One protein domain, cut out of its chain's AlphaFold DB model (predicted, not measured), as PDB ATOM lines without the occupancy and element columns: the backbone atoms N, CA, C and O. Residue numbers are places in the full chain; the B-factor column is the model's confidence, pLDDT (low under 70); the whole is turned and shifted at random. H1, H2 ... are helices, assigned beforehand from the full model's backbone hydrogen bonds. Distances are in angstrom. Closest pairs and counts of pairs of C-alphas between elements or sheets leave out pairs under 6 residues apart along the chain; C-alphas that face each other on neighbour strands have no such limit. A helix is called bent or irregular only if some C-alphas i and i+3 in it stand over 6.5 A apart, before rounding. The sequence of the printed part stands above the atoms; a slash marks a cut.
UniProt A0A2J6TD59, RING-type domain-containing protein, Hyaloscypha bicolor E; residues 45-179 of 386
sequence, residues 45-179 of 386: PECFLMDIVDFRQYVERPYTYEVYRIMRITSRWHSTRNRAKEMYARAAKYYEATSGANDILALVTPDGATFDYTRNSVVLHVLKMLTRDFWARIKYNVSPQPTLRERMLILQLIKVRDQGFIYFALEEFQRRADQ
ATOM      1  N   PRO A  45     297.110 -17.888 132.191       78.19
ATOM      2  CA  PRO A  45     297.782 -17.322 131.024       78.19
ATOM      3  C   PRO A  45     299.282 -17.634 130.971       78.19
ATOM      4  O   PRO A  45     299.814 -17.934 129.905       78.19
ATOM      5  N   GLU A  46     299.964 -17.634 132.117       78.00
ATOM      6  CA  GLU A  46     301.399 -17.895 132.214       78.00
ATOM      7  C   GLU A  46     301.746 -19.318 131.760       78.00
ATOM      8  O   GLU A  46     302.589 -19.504 130.884       78.00
ATOM      9  N   CYS A  47     301.064 -20.334 132.296       76.56
ATOM     10  CA  CYS A  47     301.268 -21.730 131.897       76.56
ATOM     11  C   CYS A  47     300.908 -21.970 130.430       76.56
ATOM     12  O   CYS A  47     301.557 -22.778 129.768       76.56
ATOM     13  N   PHE A  48     299.897 -21.271 129.917       78.38
ATOM     14  CA  PHE A  48     299.463 -21.417 128.534       78.38
ATOM     15  C   PHE A  48     300.491 -20.853 127.535       78.38
ATOM     16  O   PHE A  48     300.655 -21.390 126.437       78.38
ATOM     17  N   LEU A  49     301.230 -19.806 127.914       80.31
ATOM     18  CA  LEU A  49     302.208 -19.136 127.048       80.31
ATOM     19  C   LEU A  49     303.612 -19.757 127.065       80.31
ATOM     20  O   LEU A  49     304.402 -19.482 126.166       80.31
ATOM     21  N   MET A  50     303.935 -20.606 128.038       78.75
ATOM     22  CA  MET A  50     305.263 -21.217 128.137       78.75
ATOM     23  C   MET A  50     305.516 -22.227 127.003       78.75
ATOM     24  O   MET A  50     304.733 -23.147 126.782       78.75
ATOM     25  N   ASP A  51     306.640 -22.089 126.292       67.12
ATOM     26  CA  ASP A  51     307.057 -23.003 125.206       67.12
ATOM     27  C   ASP A  51     307.595 -24.355 125.708       67.12
ATOM     28  O   ASP A  51     307.737 -25.302 124.939       67.12
ATOM     29  N   ILE A  52     307.900 -24.451 127.004       58.47
ATOM     30  CA  ILE A  52     308.558 -25.613 127.628       58.47
ATOM     31  C   ILE A  52     307.535 -26.665 128.093       58.47
ATOM     32  O   ILE A  52     307.891 -27.778 128.475       58.47
ATOM     33  N   VAL A  53     306.247 -26.326 128.077       62.09
ATOM     34  CA  VAL A  53     305.210 -27.167 128.666       62.09
ATOM     35  C   VAL A  53     304.799 -28.252 127.672       62.09
ATOM     36  O   VAL A  53     304.176 -27.972 126.648       62.09
ATOM     37  N   ASP A  54     305.114 -29.513 127.984       75.19
ATOM     38  CA  ASP A  54     304.505 -30.648 127.290       75.19
ATOM     39  C   ASP A  54     303.026 -30.722 127.680       75.19
ATOM     40  O   ASP A  54     302.657 -31.289 128.709       75.19
ATOM     41  N   PHE A  55     302.157 -30.129 126.858       73.81
ATOM     42  CA  PHE A  55     300.720 -30.104 127.119       73.81
ATOM     43  C   PHE A  55     300.089 -31.511 127.196       73.81
ATOM     44  O   PHE A  55     298.972 -31.651 127.700       73.81
ATOM     45  N   ARG A  56     300.787 -32.569 126.749       71.38
ATOM     46  CA  ARG A  56     300.293 -33.955 126.819       71.38
ATOM     47  C   ARG A  56     300.054 -34.417 128.250       71.38
ATOM     48  O   ARG A  56     299.051 -35.081 128.487       71.38
ATOM     49  N   GLN A  57     300.885 -33.991 129.206       71.94
ATOM     50  CA  GLN A  57     300.724 -34.365 130.620       71.94
ATOM     51  C   GLN A  57     299.384 -33.901 131.216       71.94
ATOM     52  O   GLN A  57     298.934 -34.418 132.236       71.94
ATOM     53  N   TYR A  58     298.733 -32.917 130.589       67.25
ATOM     54  CA  TYR A  58     297.435 -32.415 131.032       67.25
ATOM     55  C   TYR A  58     296.264 -33.096 130.336       67.25
ATOM     56  O   TYR A  58     295.207 -33.240 130.938       67.25
ATOM     57  N   VAL A  59     296.457 -33.577 129.106       65.25
ATOM     58  CA  VAL A  59     295.450 -34.366 128.375       65.25
ATOM     59  C   VAL A  59     295.129 -35.677 129.101       65.25
ATOM     60  O   VAL A  59     294.041 -36.229 128.940       65.25
ATOM     61  N   GLU A  60     296.061 -36.175 129.910       64.62
ATOM     62  CA  GLU A  60     295.910 -37.405 130.689       64.62
ATOM     63  C   GLU A  60     295.176 -37.197 132.027       64.62
ATOM     64  O   GLU A  60     294.851 -38.173 132.704       64.62
ATOM     65  N   ARG A  61     294.870 -35.950 132.423       64.88
ATOM     66  CA  ARG A  61     294.181 -35.672 133.693       64.88
ATOM     67  C   ARG A  61     292.663 -35.901 133.597       64.88
ATOM     68  O   ARG A  61     292.061 -35.501 132.601       64.88
ATOM     69  N   PRO A  62     292.018 -36.440 134.654       55.00
ATOM     70  CA  PRO A  62     290.582 -36.750 134.659       55.00
ATOM     71  C   PRO A  62     289.665 -35.540 134.396       55.00
ATOM     72  O   PRO A  62     288.582 -35.705 133.841       55.00
ATOM     73  N   TYR A  63     290.110 -34.334 134.759       54.12
ATOM     74  CA  TYR A  63     289.337 -33.082 134.694       54.12
ATOM     75  C   TYR A  63     289.167 -32.522 133.276       54.12
ATOM     76  O   TYR A  63     288.278 -31.727 133.012       54.12
ATOM     77  N   THR A  64     289.907 -33.044 132.296       57.19
ATOM     78  CA  THR A  64     289.707 -32.693 130.879       57.19
ATOM     79  C   THR A  64     288.437 -33.309 130.275       57.19
ATOM     80  O   THR A  64     288.248 -33.277 129.058       57.19
ATOM     81  N   TYR A  65     287.542 -33.880 131.092       56.28
ATOM     82  CA  TYR A  65     286.302 -34.524 130.658       56.28
ATOM     83  C   TYR A  65     285.490 -33.656 129.691       56.28
ATOM     84  O   TYR A  65     284.989 -34.185 128.699       56.28
ATOM     85  N   GLU A  66     285.432 -32.335 129.889       58.25
ATOM     86  CA  GLU A  66     284.739 -31.452 128.947       58.25
ATOM     87  C   GLU A  66     285.469 -31.263 127.620       58.25
ATOM     88  O   GLU A  66     284.842 -31.293 126.560       58.25
ATOM     89  N   VAL A  67     286.803 -31.218 127.628       57.06
ATOM     90  CA  VAL A  67     287.605 -31.294 126.398       57.06
ATOM     91  C   VAL A  67     287.297 -32.600 125.657       57.06
ATOM     92  O   VAL A  67     287.027 -32.597 124.453       57.06
ATOM     93  N   TYR A  68     287.248 -33.728 126.371       60.28
ATOM     94  CA  TYR A  68     286.883 -35.025 125.803       60.28
ATOM     95  C   TYR A  68     285.432 -35.071 125.306       60.28
ATOM     96  O   TYR A  68     285.188 -35.643 124.241       60.28
ATOM     97  N   ARG A  69     284.481 -34.447 126.006       63.16
ATOM     98  CA  ARG A  69     283.065 -34.354 125.616       63.16
ATOM     99  C   ARG A  69     282.909 -33.539 124.335       63.16
ATOM    100  O   ARG A  69     282.334 -34.028 123.361       63.16
ATOM    101  N   ILE A  70     283.514 -32.351 124.292       57.22
ATOM    102  CA  ILE A  70     283.556 -31.455 123.128       57.22
ATOM    103  C   ILE A  70     284.159 -32.168 121.906       57.22
ATOM    104  O   ILE A  70     283.681 -32.009 120.779       57.22
ATOM    105  N   MET A  71     285.188 -32.994 122.109       60.91
ATOM    106  CA  MET A  71     285.803 -33.776 121.037       60.91
ATOM    107  C   MET A  71     284.943 -34.972 120.599       60.91
ATOM    108  O   MET A  71     284.828 -35.224 119.399       60.91
ATOM    109  N   ARG A  72     284.322 -35.695 121.540       61.78
ATOM    110  CA  ARG A  72     283.579 -36.947 121.300       61.78
ATOM    111  C   ARG A  72     282.284 -36.748 120.512       61.78
ATOM    112  O   ARG A  72     281.914 -37.629 119.744       61.78
ATOM    113  N   ILE A  73     281.628 -35.597 120.643       56.28
ATOM    114  CA  ILE A  73     280.326 -35.328 119.998       56.28
ATOM    115  C   ILE A  73     280.465 -35.075 118.481       56.28
ATOM    116  O   ILE A  73     279.480 -34.967 117.757       56.28
ATOM    117  N   THR A  74     281.683 -35.002 117.935       52.94
ATOM    118  CA  THR A  74     281.870 -34.497 116.572       52.94
ATOM    119  C   THR A  74     282.632 -35.450 115.654       52.94
ATOM    120  O   THR A  74     283.847 -35.375 115.502       52.94
ATOM    121  N   SER A  75     281.883 -36.222 114.862       56.31
ATOM    122  CA  SER A  75     282.356 -36.798 113.584       56.31
ATOM    123  C   SER A  75     282.878 -35.729 112.596       56.31
ATOM    124  O   SER A  75     283.518 -36.032 111.594       56.31
ATOM    125  N   ARG A  76     282.648 -34.449 112.912       66.81
ATOM    126  CA  ARG A  76     282.973 -33.241 112.145       66.81
ATOM    127  C   ARG A  76     284.280 -32.549 112.565       66.81
ATOM    128  O   ARG A  76     284.418 -31.338 112.396       66.81
ATOM    129  N   TRP A  77     285.248 -33.268 113.137       71.94
ATOM    130  CA  TRP A  77     286.538 -32.665 113.521       71.94
ATOM    131  C   TRP A  77     287.240 -31.962 112.353       71.94
ATOM    132  O   TRP A  77     287.636 -30.808 112.492       71.94
ATOM    133  N   HIS A  78     287.299 -32.599 111.182       74.44
ATOM    134  CA  HIS A  78     287.947 -32.028 109.998       74.44
ATOM    135  C   HIS A  78     287.336 -30.681 109.580       74.44
ATOM    136  O   HIS A  78     288.072 -29.732 109.316       74.44
ATOM    137  N   SER A  79     286.003 -30.552 109.589       75.81
ATOM    138  CA  SER A  79     285.349 -29.281 109.248       75.81
ATOM    139  C   SER A  79     285.595 -28.201 110.300       75.81
ATOM    140  O   SER A  79     285.793 -27.044 109.948       75.81
ATOM    141  N   THR A  80     285.618 -28.563 111.587       75.69
ATOM    142  CA  THR A  80     285.946 -27.612 112.661       75.69
ATOM    143  C   THR A  80     287.393 -27.147 112.564       75.69
ATOM    144  O   THR A  80     287.649 -25.957 112.691       75.69
ATOM    145  N   ARG A  81     288.327 -28.051 112.256       80.00
ATOM    146  CA  ARG A  81     289.736 -27.715 112.041       80.00
ATOM    147  C   ARG A  81     289.937 -26.783 110.848       80.00
ATOM    148  O   ARG A  81     290.701 -25.831 110.955       80.00
ATOM    149  N   ASN A  82     289.270 -27.031 109.719       80.50
ATOM    150  CA  ASN A  82     289.376 -26.151 108.550       80.50
ATOM    151  C   ASN A  82     288.863 -24.740 108.863       80.50
ATOM    152  O   ASN A  82     289.566 -23.771 108.597       80.50
ATOM    153  N   ARG A  83     287.718 -24.631 109.545       78.88
ATOM    154  CA  ARG A  83     287.195 -23.338 110.008       78.88
ATOM    155  C   ARG A  83     288.131 -22.660 111.011       78.88
ATOM    156  O   ARG A  83     288.396 -21.475 110.878       78.88
ATOM    157  N   ALA A  84     288.687 -23.397 111.975       80.19
ATOM    158  CA  ALA A  84     289.664 -22.848 112.917       80.19
ATOM    159  C   ALA A  84     290.905 -22.302 112.189       80.19
ATOM    160  O   ALA A  84     291.347 -21.196 112.485       80.19
ATOM    161  N   LYS A  85     291.426 -23.021 111.183       82.56
ATOM    162  CA  LYS A  85     292.527 -22.538 110.332       82.56
ATOM    163  C   LYS A  85     292.175 -21.241 109.606       82.56
ATOM    164  O   LYS A  85     292.995 -20.329 109.592       82.56
ATOM    165  N   GLU A  86     290.978 -21.147 109.030       79.44
ATOM    166  CA  GLU A  86     290.493 -19.916 108.393       79.44
ATOM    167  C   GLU A  86     290.435 -18.762 109.400       79.44
ATOM    168  O   GLU A  86     290.915 -17.671 109.108       79.44
ATOM    169  N   MET A  87     289.938 -19.007 110.616       78.06
ATOM    170  CA  MET A  87     289.900 -17.994 111.674       78.06
ATOM    171  C   MET A  87     291.292 -17.537 112.110       78.06
ATOM    172  O   MET A  87     291.525 -16.335 112.230       78.06
ATOM    173  N   TYR A  88     292.229 -18.466 112.308       81.44
ATOM    174  CA  TYR A  88     293.616 -18.125 112.626       81.44
ATOM    175  C   TYR A  88     294.264 -17.309 111.505       81.44
ATOM    176  O   TYR A  88     294.943 -16.322 111.785       81.44
ATOM    177  N   ALA A  89     294.019 -17.669 110.242       78.31
ATOM    178  CA  ALA A  89     294.519 -16.924 109.090       78.31
ATOM    179  C   ALA A  89     293.925 -15.507 109.018       78.31
ATOM    180  O   ALA A  89     294.657 -14.548 108.772       78.31
ATOM    181  N   ARG A  90     292.621 -15.352 109.285       77.75
ATOM    182  CA  ARG A  90     291.952 -14.041 109.355       77.75
ATOM    183  C   ARG A  90     292.529 -13.177 110.471       77.75
ATOM    184  O   ARG A  90     292.881 -12.028 110.218       77.75
ATOM    185  N   ALA A  91     292.691 -13.738 111.669       75.31
ATOM    186  CA  ALA A  91     293.293 -13.037 112.801       75.31
ATOM    187  C   ALA A  91     294.742 -12.611 112.504       75.31
ATOM    188  O   ALA A  91     295.118 -11.475 112.782       75.31
ATOM    189  N   ALA A  92     295.539 -13.484 111.879       75.62
ATOM    190  CA  ALA A  92     296.905 -13.169 111.464       75.62
ATOM    191  C   ALA A  92     296.954 -12.025 110.437       75.62
ATOM    192  O   ALA A  92     297.710 -11.074 110.626       75.62
ATOM    193  N   LYS A  93     296.104 -12.075 109.402       77.88
ATOM    194  CA  LYS A  93     296.007 -11.024 108.377       77.88
ATOM    195  C   LYS A  93     295.569  -9.685 108.972       77.88
ATOM    196  O   LYS A  93     296.113  -8.645 108.612       77.88
ATOM    197  N   TYR A  94     294.593  -9.707 109.879       71.06
ATOM    198  CA  TYR A  94     294.125  -8.505 110.567       71.06
ATOM    199  C   TYR A  94     295.238  -7.870 111.407       71.06
ATOM    200  O   TYR A  94     295.462  -6.664 111.334       71.06
ATOM    201  N   TYR A  95     295.977  -8.689 112.155       68.94
ATOM    202  CA  TYR A  95     297.110  -8.244 112.960       68.94
ATOM    203  C   TYR A  95     298.218  -7.615 112.101       68.94
ATOM    204  O   TYR A  95     298.748  -6.558 112.430       68.94
ATOM    205  N   GLU A  96     298.549  -8.237 110.969       76.44
ATOM    206  CA  GLU A  96     299.534  -7.703 110.018       76.44
ATOM    207  C   GLU A  96     299.087  -6.362 109.423       76.44
ATOM    208  O   GLU A  96     299.905  -5.460 109.252       76.44
ATOM    209  N   ALA A  97     297.787  -6.192 109.174       74.12
ATOM    210  CA  ALA A  97     297.230  -4.938 108.676       74.12
ATOM    211  C   ALA A  97     297.200  -3.815 109.731       74.12
ATOM    212  O   ALA A  97     297.294  -2.645 109.370       74.12
ATOM    213  N   THR A  98     297.092  -4.141 111.023       67.25
ATOM    214  CA  THR A  98     296.872  -3.150 112.096       67.25
ATOM    215  C   THR A  98     298.140  -2.668 112.807       67.25
ATOM    216  O   THR A  98     298.050  -1.740 113.604       67.25
ATOM    217  N   SER A  99     299.318  -3.216 112.480       53.09
ATOM    218  CA  SER A  99     300.689  -2.664 112.647       53.09
ATOM    219  C   SER A  99     301.107  -1.964 113.967       53.09
ATOM    220  O   SER A  99     302.221  -1.447 114.027       53.09
ATOM    221  N   GLY A 100     300.312  -1.944 115.042       58.47
ATOM    222  CA  GLY A 100     300.656  -1.168 116.247       58.47
ATOM    223  C   GLY A 100     300.081  -1.656 117.574       58.47
ATOM    224  O   GLY A 100     300.669  -1.373 118.614       58.47
ATOM    225  N   ALA A 101     298.991  -2.424 117.575       50.78
ATOM    226  CA  ALA A 101     298.409  -2.956 118.801       50.78
ATOM    227  C   ALA A 101     298.399  -4.482 118.743       50.78
ATOM    228  O   ALA A 101     297.588  -5.089 118.052       50.78
ATOM    229  N   ASN A 102     299.281  -5.116 119.515       52.19
ATOM    230  CA  ASN A 102     299.315  -6.574 119.665       52.19
ATOM    231  C   ASN A 102     298.103  -7.140 120.417       52.19
ATOM    232  O   ASN A 102     298.121  -8.294 120.849       52.19
ATOM    233  N   ASP A 103     297.080  -6.322 120.632       59.22
ATOM    234  CA  ASP A 103     296.091  -6.550 121.650       59.22
ATOM    235  C   ASP A 103     294.692  -6.506 121.047       59.22
ATOM    236  O   ASP A 103     294.154  -5.439 120.771       59.22
ATOM    237  N   ILE A 104     294.079  -7.677 120.870       57.97
ATOM    238  CA  ILE A 104     292.638  -7.772 120.596       57.97
ATOM    239  C   ILE A 104     291.827  -7.040 121.675       57.97
ATOM    240  O   ILE A 104     290.728  -6.565 121.395       57.97
ATOM    241  N   LEU A 105     292.379  -6.869 122.882       54.19
ATOM    242  CA  LEU A 105     291.758  -6.075 123.940       54.19
ATOM    243  C   LEU A 105     291.801  -4.574 123.650       54.19
ATOM    244  O   LEU A 105     290.889  -3.880 124.074       54.19
ATOM    245  N   ALA A 106     292.766  -4.068 122.871       52.78
ATOM    246  CA  ALA A 106     292.746  -2.678 122.395       52.78
ATOM    247  C   ALA A 106     291.600  -2.418 121.400       52.78
ATOM    248  O   ALA A 106     291.294  -1.273 121.080       52.78
ATOM    249  N   LEU A 107     290.964  -3.487 120.917       49.31
ATOM    250  CA  LEU A 107     289.811  -3.459 120.024       49.31
ATOM    251  C   LEU A 107     288.495  -3.730 120.773       49.31
ATOM    252  O   LEU A 107     287.407  -3.690 120.190       49.31
ATOM    253  N   VAL A 108     288.577  -4.024 122.074       54.34
ATOM    254  CA  VAL A 108     287.477  -3.786 122.999       54.34
ATOM    255  C   VAL A 108     287.553  -2.310 123.334       54.34
ATOM    256  O   VAL A 108     288.424  -1.876 124.080       54.34
ATOM    257  N   THR A 109     286.677  -1.530 122.711       53.69
ATOM    258  CA  THR A 109     286.572  -0.105 122.995       53.69
ATOM    259  C   THR A 109     286.416   0.094 124.511       53.69
ATOM    260  O   THR A 109     285.520  -0.510 125.111       53.69
ATOM    261  N   PRO A 110     287.290   0.885 125.164       54.22
ATOM    262  CA  PRO A 110     287.180   1.183 126.597       54.22
ATOM    263  C   PRO A 110     285.889   1.945 126.951       54.22
ATOM    264  O   PRO A 110     285.557   2.100 128.123       54.22
ATOM    265  N   ASP A 111     285.162   2.393 125.933       55.16
ATOM    266  CA  ASP A 111     284.032   3.313 125.934       55.16
ATOM    267  C   ASP A 111     282.764   2.747 126.598       55.16
ATOM    268  O   ASP A 111     281.735   3.418 126.621       55.16
ATOM    269  N   GLY A 112     282.800   1.517 127.124       51.44
ATOM    270  CA  GLY A 112     281.667   0.935 127.846       51.44
ATOM    271  C   GLY A 112     280.424   0.732 126.979       51.44
ATOM    272  O   GLY A 112     279.326   0.620 127.516       51.44
ATOM    273  N   ALA A 113     280.574   0.682 125.648       56.50
ATOM    274  CA  ALA A 113     279.518   0.172 124.785       56.50
ATOM    275  C   ALA A 113     279.213  -1.249 125.261       56.50
ATOM    276  O   ALA A 113     280.105  -2.105 125.257       56.50
ATOM    277  N   THR A 114     277.987  -1.444 125.750       56.44
ATOM    278  CA  THR A 114     277.515  -2.695 126.335       56.44
ATOM    279  C   THR A 114     277.985  -3.856 125.480       56.44
ATOM    280  O   THR A 114     277.839  -3.861 124.255       56.44
ATOM    281  N   PHE A 115     278.635  -4.815 126.130       62.28
ATOM    282  CA  PHE A 115     279.081  -6.023 125.467       62.28
ATOM    283  C   PHE A 115     277.828  -6.818 125.100       62.28
ATOM    284  O   PHE A 115     277.303  -7.572 125.916       62.28
ATOM    285  N   ASP A 116     277.275  -6.545 123.918       71.25
ATOM    286  CA  ASP A 116     275.958  -7.043 123.560       71.25
ATOM    287  C   ASP A 116     275.942  -8.581 123.534       71.25
ATOM    288  O   ASP A 116     276.963  -9.262 123.356       71.25
ATOM    289  N   TYR A 117     274.753  -9.149 123.738       72.81
ATOM    290  CA  TYR A 117     274.554 -10.599 123.743       72.81
ATOM    291  C   TYR A 117     275.140 -11.259 122.485       72.81
ATOM    292  O   TYR A 117     275.697 -12.360 122.542       72.81
ATOM    293  N   THR A 118     275.070 -10.567 121.348       71.56
ATOM    294  CA  THR A 118     275.578 -11.058 120.071       71.56
ATOM    295  C   THR A 118     277.099 -11.167 120.055       71.56
ATOM    296  O   THR A 118     277.634 -12.200 119.645       71.56
ATOM    297  N   ARG A 119     277.810 -10.152 120.555       74.75
ATOM    298  CA  ARG A 119     279.265 -10.150 120.700       74.75
ATOM    299  C   ARG A 119     279.735 -11.247 121.630       74.75
ATOM    300  O   ARG A 119     280.667 -11.970 121.275       74.75
ATOM    301  N   ASN A 120     279.049 -11.446 122.751       78.88
ATOM    302  CA  ASN A 120     279.340 -12.564 123.643       78.88
ATOM    303  C   ASN A 120     279.113 -13.916 122.968       78.88
ATOM    304  O   ASN A 120     279.988 -14.779 123.002       78.88
ATOM    305  N   SER A 121     277.992 -14.083 122.269       76.88
ATOM    306  CA  SER A 121     277.682 -15.314 121.539       76.88
ATOM    307  C   SER A 121     278.754 -15.652 120.498       76.88
ATOM    308  O   SER A 121     279.218 -16.792 120.420       76.88
ATOM    309  N   VAL A 122     279.221 -14.655 119.743       79.25
ATOM    310  CA  VAL A 122     280.309 -14.830 118.777       79.25
ATOM    311  C   VAL A 122     281.625 -15.158 119.469       79.25
ATOM    312  O   VAL A 122     282.272 -16.122 119.066       79.25
ATOM    313  N   VAL A 123     282.031 -14.415 120.501       83.69
ATOM    314  CA  VAL A 123     283.288 -14.684 121.218       83.69
ATOM    315  C   VAL A 123     283.280 -16.092 121.795       83.69
ATOM    316  O   VAL A 123     284.218 -16.847 121.552       83.69
ATOM    317  N   LEU A 124     282.193 -16.493 122.454       82.69
ATOM    318  CA  LEU A 124     282.007 -17.852 122.957       82.69
ATOM    319  C   LEU A 124     282.075 -18.888 121.834       82.69
ATOM    320  O   LEU A 124     282.677 -19.948 122.003       82.69
ATOM    321  N   HIS A 125     281.471 -18.600 120.682       81.56
ATOM    322  CA  HIS A 125     281.489 -19.505 119.542       81.56
ATOM    323  C   HIS A 125     282.904 -19.701 118.983       81.56
ATOM    324  O   HIS A 125     283.352 -20.838 118.803       81.56
ATOM    325  N   VAL A 126     283.621 -18.602 118.745       83.88
ATOM    326  CA  VAL A 126     285.006 -18.622 118.269       83.88
ATOM    327  C   VAL A 126     285.900 -19.321 119.283       83.88
ATOM    328  O   VAL A 126     286.625 -20.246 118.921       83.88
ATOM    329  N   LEU A 127     285.807 -18.938 120.556       86.44
ATOM    330  CA  LEU A 127     286.608 -19.504 121.633       86.44
ATOM    331  C   LEU A 127     286.412 -21.020 121.728       86.44
ATOM    332  O   LEU A 127     287.398 -21.755 121.749       86.44
ATOM    333  N   LYS A 128     285.165 -21.511 121.686       83.19
ATOM    334  CA  LYS A 128     284.863 -22.955 121.662       83.19
ATOM    335  C   LYS A 128     285.525 -23.661 120.481       83.19
ATOM    336  O   LYS A 128     286.058 -24.761 120.638       83.19
ATOM    337  N   MET A 129     285.505 -23.051 119.297       84.00
ATOM    338  CA  MET A 129     286.100 -23.647 118.103       84.00
ATOM    339  C   MET A 129     287.629 -23.698 118.167       84.00
ATOM    340  O   MET A 129     288.204 -24.758 117.915       84.00
ATOM    341  N   LEU A 130     288.278 -22.585 118.516       88.00
ATOM    342  CA  LEU A 130     289.738 -22.501 118.599       88.00
ATOM    343  C   LEU A 130     290.283 -23.390 119.720       88.00
ATOM    344  O   LEU A 130     291.241 -24.127 119.510       88.00
ATOM    345  N   THR A 131     289.621 -23.399 120.877       85.69
ATOM    346  CA  THR A 131     289.993 -24.244 122.021       85.69
ATOM    347  C   THR A 131     289.885 -25.728 121.676       85.69
ATOM    348  O   THR A 131     290.780 -26.513 121.981       85.69
ATOM    349  N   ARG A 132     288.829 -26.132 120.958       82.88
ATOM    350  CA  ARG A 132     288.681 -27.516 120.489       82.88
ATOM    351  C   ARG A 132     289.776 -27.918 119.503       82.88
ATOM    352  O   ARG A 132     290.269 -29.043 119.582       82.88
ATOM    353  N   ASP A 133     290.130 -27.047 118.560       86.75
ATOM    354  CA  ASP A 133     291.217 -27.327 117.618       86.75
ATOM    355  C   ASP A 133     292.571 -27.408 118.335       86.75
ATOM    356  O   ASP A 133     293.297 -28.382 118.137       86.75
ATOM    357  N   PHE A 134     292.858 -26.462 119.235       88.06
ATOM    358  CA  PHE A 134     294.039 -26.467 120.100       88.06
ATOM    359  C   PHE A 134     294.197 -27.812 120.818       88.06
ATOM    360  O   PHE A 134     295.180 -28.524 120.594       88.06
ATOM    361  N   TRP A 135     293.192 -28.217 121.598       83.06
ATOM    362  CA  TRP A 135     293.253 -29.458 122.370       83.06
ATOM    363  C   TRP A 135     293.340 -30.703 121.496       83.06
ATOM    364  O   TRP A 135     294.045 -31.651 121.842       83.06
ATOM    365  N   ALA A 136     292.684 -30.707 120.334       82.69
ATOM    366  CA  ALA A 136     292.791 -31.817 119.400       82.69
ATOM    367  C   ALA A 136     294.210 -31.975 118.838       82.69
ATOM    368  O   ALA A 136     294.685 -33.107 118.711       82.69
ATOM    369  N   ARG A 137     294.897 -30.867 118.520       85.12
ATOM    370  CA  ARG A 137     296.284 -30.904 118.032       85.12
ATOM    371  C   ARG A 137     297.249 -31.396 119.110       85.12
ATOM    372  O   ARG A 137     298.086 -32.245 118.803       85.12
ATOM    373  N   ILE A 138     297.077 -30.946 120.355       84.06
ATOM    374  CA  ILE A 138     297.867 -31.435 121.494       84.06
ATOM    375  C   ILE A 138     297.634 -32.939 121.701       84.06
ATOM    376  O   ILE A 138     298.576 -33.728 121.640       84.06
ATOM    377  N   LYS A 139     296.374 -33.348 121.897       81.25
ATOM    378  CA  LYS A 139     296.006 -34.722 122.265       81.25
ATOM    379  C   LYS A 139     296.406 -35.755 121.218       81.25
ATOM    380  O   LYS A 139     296.937 -36.805 121.562       81.25
ATOM    381  N   TYR A 140     296.134 -35.479 119.946       82.81
ATOM    382  CA  TYR A 140     296.446 -36.413 118.860       82.81
ATOM    383  C   TYR A 140     297.811 -36.144 118.220       82.81
ATOM    384  O   TYR A 140     298.116 -36.709 117.173       82.81
ATOM    385  N   ASN A 141     298.626 -35.278 118.834       83.31
ATOM    386  CA  ASN A 141     299.946 -34.890 118.348       83.31
ATOM    387  C   ASN A 141     299.947 -34.467 116.861       83.31
ATOM    388  O   ASN A 141     300.794 -34.883 116.068       83.31
ATOM    389  N   VAL A 142     298.955 -33.670 116.464       85.00
ATOM    390  CA  VAL A 142     298.728 -33.293 115.065       85.00
ATOM    391  C   VAL A 142     299.604 -32.104 114.690       85.00
ATOM    392  O   VAL A 142     299.503 -31.040 115.291       85.00
ATOM    393  N   SER A 143     300.405 -32.255 113.635       84.69
ATOM    394  CA  SER A 143     301.211 -31.164 113.081       84.69
ATOM    395  C   SER A 143     300.380 -30.199 112.196       84.69
ATOM    396  O   SER A 143     299.458 -30.649 111.493       84.69
ATOM    397  N   PRO A 144     300.692 -28.884 112.194       88.06
ATOM    398  CA  PRO A 144     301.613 -28.217 113.120       88.06
ATOM    399  C   PRO A 144     300.994 -28.080 114.516       88.06
ATOM    400  O   PRO A 144     299.782 -27.895 114.639       88.06
ATOM    401  N   GLN A 145     301.832 -28.146 115.553       86.69
ATOM    402  CA  GLN A 145     301.401 -27.843 116.920       86.69
ATOM    403  C   GLN A 145     300.937 -26.379 117.027       86.69
ATOM    404  O   GLN A 145     301.400 -25.550 116.236       86.69
ATOM    405  N   PRO A 146     300.025 -26.050 117.963       88.75
ATOM    406  CA  PRO A 146     299.561 -24.682 118.142       88.75
ATOM    407  C   PRO A 146     300.719 -23.707 118.373       88.75
ATOM    408  O   PRO A 146     301.541 -23.884 119.271       88.75
ATOM    409  N   THR A 147     300.782 -22.663 117.558       90.06
ATOM    410  CA  THR A 147     301.810 -21.623 117.660       90.06
ATOM    411  C   THR A 147     301.564 -20.715 118.869       90.06
ATOM    412  O   THR A 147     300.460 -20.657 119.415       90.06
ATOM    413  N   LEU A 148     302.578 -19.948 119.289       85.38
ATOM    414  CA  LEU A 148     302.409 -18.923 120.330       85.38
ATOM    415  C   LEU A 148     301.313 -17.907 119.965       85.38
ATOM    416  O   LEU A 148     300.490 -17.565 120.806       85.38
ATOM    417  N   ARG A 149     301.243 -17.484 118.696       83.62
ATOM    418  CA  ARG A 149     300.220 -16.546 118.208       83.62
ATOM    419  C   ARG A 149     298.804 -17.127 118.327       83.62
ATOM    420  O   ARG A 149     297.906 -16.437 118.797       83.62
ATOM    421  N   GLU A 150     298.605 -18.390 117.942       87.69
ATOM    422  CA  GLU A 150     297.310 -19.079 118.089       87.69
ATOM    423  C   GLU A 150     296.899 -19.193 119.568       87.69
ATOM    424  O   GLU A 150     295.727 -19.005 119.895       87.69
ATOM    425  N   ARG A 151     297.862 -19.443 120.467       87.00
ATOM    426  CA  ARG A 151     297.633 -19.473 121.919       87.00
ATOM    427  C   ARG A 151     297.260 -18.096 122.480       87.00
ATOM    428  O   ARG A 151     296.284 -17.978 123.216       87.00
ATOM    429  N   MET A 152     297.978 -17.045 122.092       83.81
ATOM    430  CA  MET A 152     297.666 -15.673 122.507       83.81
ATOM    431  C   MET A 152     296.258 -15.244 122.081       83.81
ATOM    432  O   MET A 152     295.553 -14.632 122.876       83.81
ATOM    433  N   LEU A 153     295.819 -15.611 120.872       85.06
ATOM    434  CA  LEU A 153     294.461 -15.326 120.404       85.06
ATOM    435  C   LEU A 153     293.394 -15.963 121.307       85.06
ATOM    436  O   LEU A 153     292.414 -15.308 121.654       85.06
ATOM    437  N   ILE A 154     293.582 -17.230 121.695       87.00
ATOM    438  CA  ILE A 154     292.664 -17.923 122.611       87.00
ATOM    439  C   ILE A 154     292.587 -17.161 123.938       87.00
ATOM    440  O   ILE A 154     291.489 -16.809 124.358       87.00
ATOM    441  N   LEU A 155     293.730 -16.823 124.545       84.00
ATOM    442  CA  LEU A 155     293.770 -16.065 125.805       84.00
ATOM    443  C   LEU A 155     293.112 -14.687 125.701       84.00
ATOM    444  O   LEU A 155     292.410 -14.262 126.616       84.00
ATOM    445  N   GLN A 156     293.313 -13.983 124.589       83.31
ATOM    446  CA  GLN A 156     292.662 -12.697 124.363       83.31
ATOM    447  C   GLN A 156     291.142 -12.859 124.315       83.31
ATOM    448  O   GLN A 156     290.436 -12.103 124.971       83.31
ATOM    449  N   LEU A 157     290.629 -13.872 123.615       84.56
ATOM    450  CA  LEU A 157     289.190 -14.142 123.545       84.56
ATOM    451  C   LEU A 157     288.588 -14.564 124.894       84.56
ATOM    452  O   LEU A 157     287.464 -14.160 125.187       84.56
ATOM    453  N   ILE A 158     289.323 -15.317 125.720       83.69
ATOM    454  CA  ILE A 158     288.937 -15.594 127.117       83.69
ATOM    455  C   ILE A 158     288.771 -14.285 127.874       83.69
ATOM    456  O   ILE A 158     287.717 -14.018 128.433       83.69
ATOM    457  N   LYS A 159     289.789 -13.424 127.834       81.88
ATOM    458  CA  LYS A 159     289.753 -12.170 128.581       81.88
ATOM    459  C   LYS A 159     288.633 -11.249 128.098       81.88
ATOM    460  O   LYS A 159     287.997 -10.591 128.913       81.88
ATOM    461  N   VAL A 160     288.343 -11.241 126.797       81.31
ATOM    462  CA  VAL A 160     287.182 -10.539 126.233       81.31
ATOM    463  C   VAL A 160     285.861 -11.103 126.787       81.31
ATOM    464  O   VAL A 160     284.987 -10.326 127.170       81.31
ATOM    465  N   ARG A 161     285.708 -12.435 126.850       84.00
ATOM    466  CA  ARG A 161     284.539 -13.106 127.455       84.00
ATOM    467  C   ARG A 161     284.384 -12.709 128.925       84.00
ATOM    468  O   ARG A 161     283.298 -12.308 129.336       84.00
ATOM    469  N   ASP A 162     285.467 -12.789 129.690       78.94
ATOM    470  CA  ASP A 162     285.459 -12.539 131.134       78.94
ATOM    471  C   ASP A 162     285.155 -11.076 131.442       78.94
ATOM    472  O   ASP A 162     284.358 -10.779 132.329       78.94
ATOM    473  N   GLN A 163     285.707 -10.149 130.654       77.25
ATOM    474  CA  GLN A 163     285.342  -8.737 130.733       77.25
ATOM    475  C   GLN A 163     283.840  -8.539 130.519       77.25
ATOM    476  O   GLN A 163     283.213  -7.839 131.311       77.25
ATOM    477  N   GLY A 164     283.250  -9.173 129.500       76.31
ATOM    478  CA  GLY A 164     281.808  -9.108 129.250       76.31
ATOM    479  C   GLY A 164     280.978  -9.578 130.449       76.31
ATOM    480  O   GLY A 164     280.029  -8.901 130.842       76.31
ATOM    481  N   PHE A 165     281.378 -10.685 131.080       73.62
ATOM    482  CA  PHE A 165     280.729 -11.187 132.292       73.62
ATOM    483  C   PHE A 165     280.856 -10.213 133.472       73.62
ATOM    484  O   PHE A 165     279.868  -9.933 134.149       73.62
ATOM    485  N   ILE A 166     282.047  -9.644 133.691       72.06
ATOM    486  CA  ILE A 166     282.288  -8.664 134.760       72.06
ATOM    487  C   ILE A 166     281.420  -7.418 134.560       72.06
ATOM    488  O   ILE A 166     280.808  -6.949 135.517       72.06
ATOM    489  N   TYR A 167     281.342  -6.881 133.340       75.12
ATOM    490  CA  TYR A 167     280.500  -5.717 133.051       75.12
ATOM    491  C   TYR A 167     279.022  -6.008 133.295       75.12
ATOM    492  O   TYR A 167     278.371  -5.232 133.988       75.12
ATOM    493  N   PHE A 168     278.523  -7.147 132.811       75.00
ATOM    494  CA  PHE A 168     277.146  -7.570 133.055       75.00
ATOM    495  C   PHE A 168     276.843  -7.690 134.556       75.00
ATOM    496  O   PHE A 168     275.840  -7.165 135.033       75.00
ATOM    497  N   ALA A 169     277.737  -8.325 135.320       72.38
ATOM    498  CA  ALA A 169     277.581  -8.446 136.765       72.38
ATOM    499  C   ALA A 169     277.559  -7.070 137.452       72.38
ATOM    500  O   ALA A 169     276.721  -6.827 138.316       72.38
ATOM    501  N   LEU A 170     278.446  -6.149 137.060       73.25
ATOM    502  CA  LEU A 170     278.484  -4.787 137.600       73.25
ATOM    503  C   LEU A 170     277.215  -3.988 137.281       73.25
ATOM    504  O   LEU A 170     276.708  -3.301 138.166       73.25
ATOM    505  N   GLU A 171     276.701  -4.078 136.055       76.44
ATOM    506  CA  GLU A 171     275.437  -3.445 135.661       76.44
ATOM    507  C   GLU A 171     274.265  -3.993 136.473       76.44
ATOM    508  O   GLU A 171     273.468  -3.220 136.997       76.44
ATOM    509  N   GLU A 172     274.194  -5.311 136.651       76.06
ATOM    510  CA  GLU A 172     273.153  -5.941 137.459       76.06
ATOM    511  C   GLU A 172     273.261  -5.545 138.941       76.06
ATOM    512  O   GLU A 172     272.250  -5.231 139.573       76.06
ATOM    513  N   PHE A 173     274.474  -5.476 139.500       73.50
ATOM    514  CA  PHE A 173     274.684  -4.972 140.860       73.50
ATOM    515  C   PHE A 173     274.247  -3.515 141.007       73.50
ATOM    516  O   PHE A 173     273.608  -3.173 142.002       73.50
ATOM    517  N   GLN A 174     274.573  -2.666 140.032       76.75
ATOM    518  CA  GLN A 174     274.162  -1.265 140.031       76.75
ATOM    519  C   GLN A 174     272.640  -1.147 139.936       76.75
ATOM    520  O   GLN A 174     272.032  -0.473 140.763       76.75
ATOM    521  N   ARG A 175     272.015  -1.876 139.004       79.81
ATOM    522  CA  ARG A 175     270.560  -1.928 138.835       79.81
ATOM    523  C   ARG A 175     269.875  -2.330 140.136       79.81
ATOM    524  O   ARG A 175     268.952  -1.651 140.569       79.81
ATOM    525  N   ARG A 176     270.345  -3.398 140.792       77.31
ATOM    526  CA  ARG A 176     269.825  -3.852 142.095       77.31
ATOM    527  C   ARG A 176     270.007  -2.792 143.181       77.31
ATOM    528  O   ARG A 176     269.073  -2.547 143.939       77.31
ATOM    529  N   ALA A 177     271.172  -2.150 143.249       79.31
ATOM    530  CA  ALA A 177     271.432  -1.082 144.212       79.31
ATOM    531  C   ALA A 177     270.485   0.110 144.012       79.31
ATOM    532  O   ALA A 177     269.882   0.573 144.977       79.31
ATOM    533  N   ASP A 178     270.292   0.558 142.771       82.44
ATOM    534  CA  ASP A 178     269.360   1.635 142.430       82.44
ATOM    535  C   ASP A 178     267.922   1.257 142.788       82.44
ATOM    536  O   ASP A 178     267.175   2.059 143.348       82.44
ATOM    537  N   GLN A 179     267.551   0.001 142.554       83.00
ATOM    538  CA  GLN A 179     266.235  -0.515 142.895       83.00
ATOM    539  C   GLN A 179     266.016  -0.550 144.419       83.00
ATOM    540  O   GLN A 179     264.976  -0.097 144.891       83.00
TER     541      GLN A 179
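AT A GLANCE: This is residues 45 to 179 of the 386 residues of the protein "RING-type domain-containing protein" of Hyaloscypha bicolor E (UniProt A0A2J6TD59). Two long helices, H6 and H7, fold back on each other as a helical hairpin; H4 crosses H6, and the last residues of H7, 172 to 179, stick out as an arm. The short helices H1 and H5 pack on H7, while H2 and H3 pack on H6 toward its last residues. The printed part has 135 residues with seven named helices, H1 to H7 in order, and no named strand: all helix. It is only just compact, close to loose, with a radius of gyration of the C-alphas of 16.9 A and spans of 52 by 39 by 30 A.

IN THESE COORDINATES: H1, residues 45 to 49, begins at C-alpha 45 (297.782, -17.322, 131.024). H2 is residues 56 to 59. H3, residues 62 to 72, is irregular: C-alphas 63 and 66 are 7.5 A apart. H4, residues 77 to 98, is 31.3 A long. H5 is residues 104 to 107. H6, residues 117 to 139, measures 32.3 A. H7, residues 148 to 179, measures 46.4 A and ends at C-alpha 179 (266.235, -0.515, 142.895).

HOW THE PARTS SIT: H6 is the hub, touching H2, H3, H4 and H7. The hairpin of H6 and H7 has a shallow tilt of 34.9 degrees, only just short of steep, opposite ways; their closest C-alphas, Leu 127 and Leu 157, are 6.3 A apart. H4 touches H6 at a steep tilt of 66 degrees, closest at C-alphas Ala 84 and Leu 130, 5.7 A. Every O i to N i+4 pair is within hydrogen-bond range in H1, H4, H6 and H7, against 5 of 7 in H3; H2 and H5 are too short for one.

THE WHOLE: C-alphas Ser 143 and Gln 179 are farthest apart, 55.2 A. The printed part has no cut, and no link is long. Residues 51 to 53, 58 to 76, 95 and 98 to 115 have pLDDT under 70.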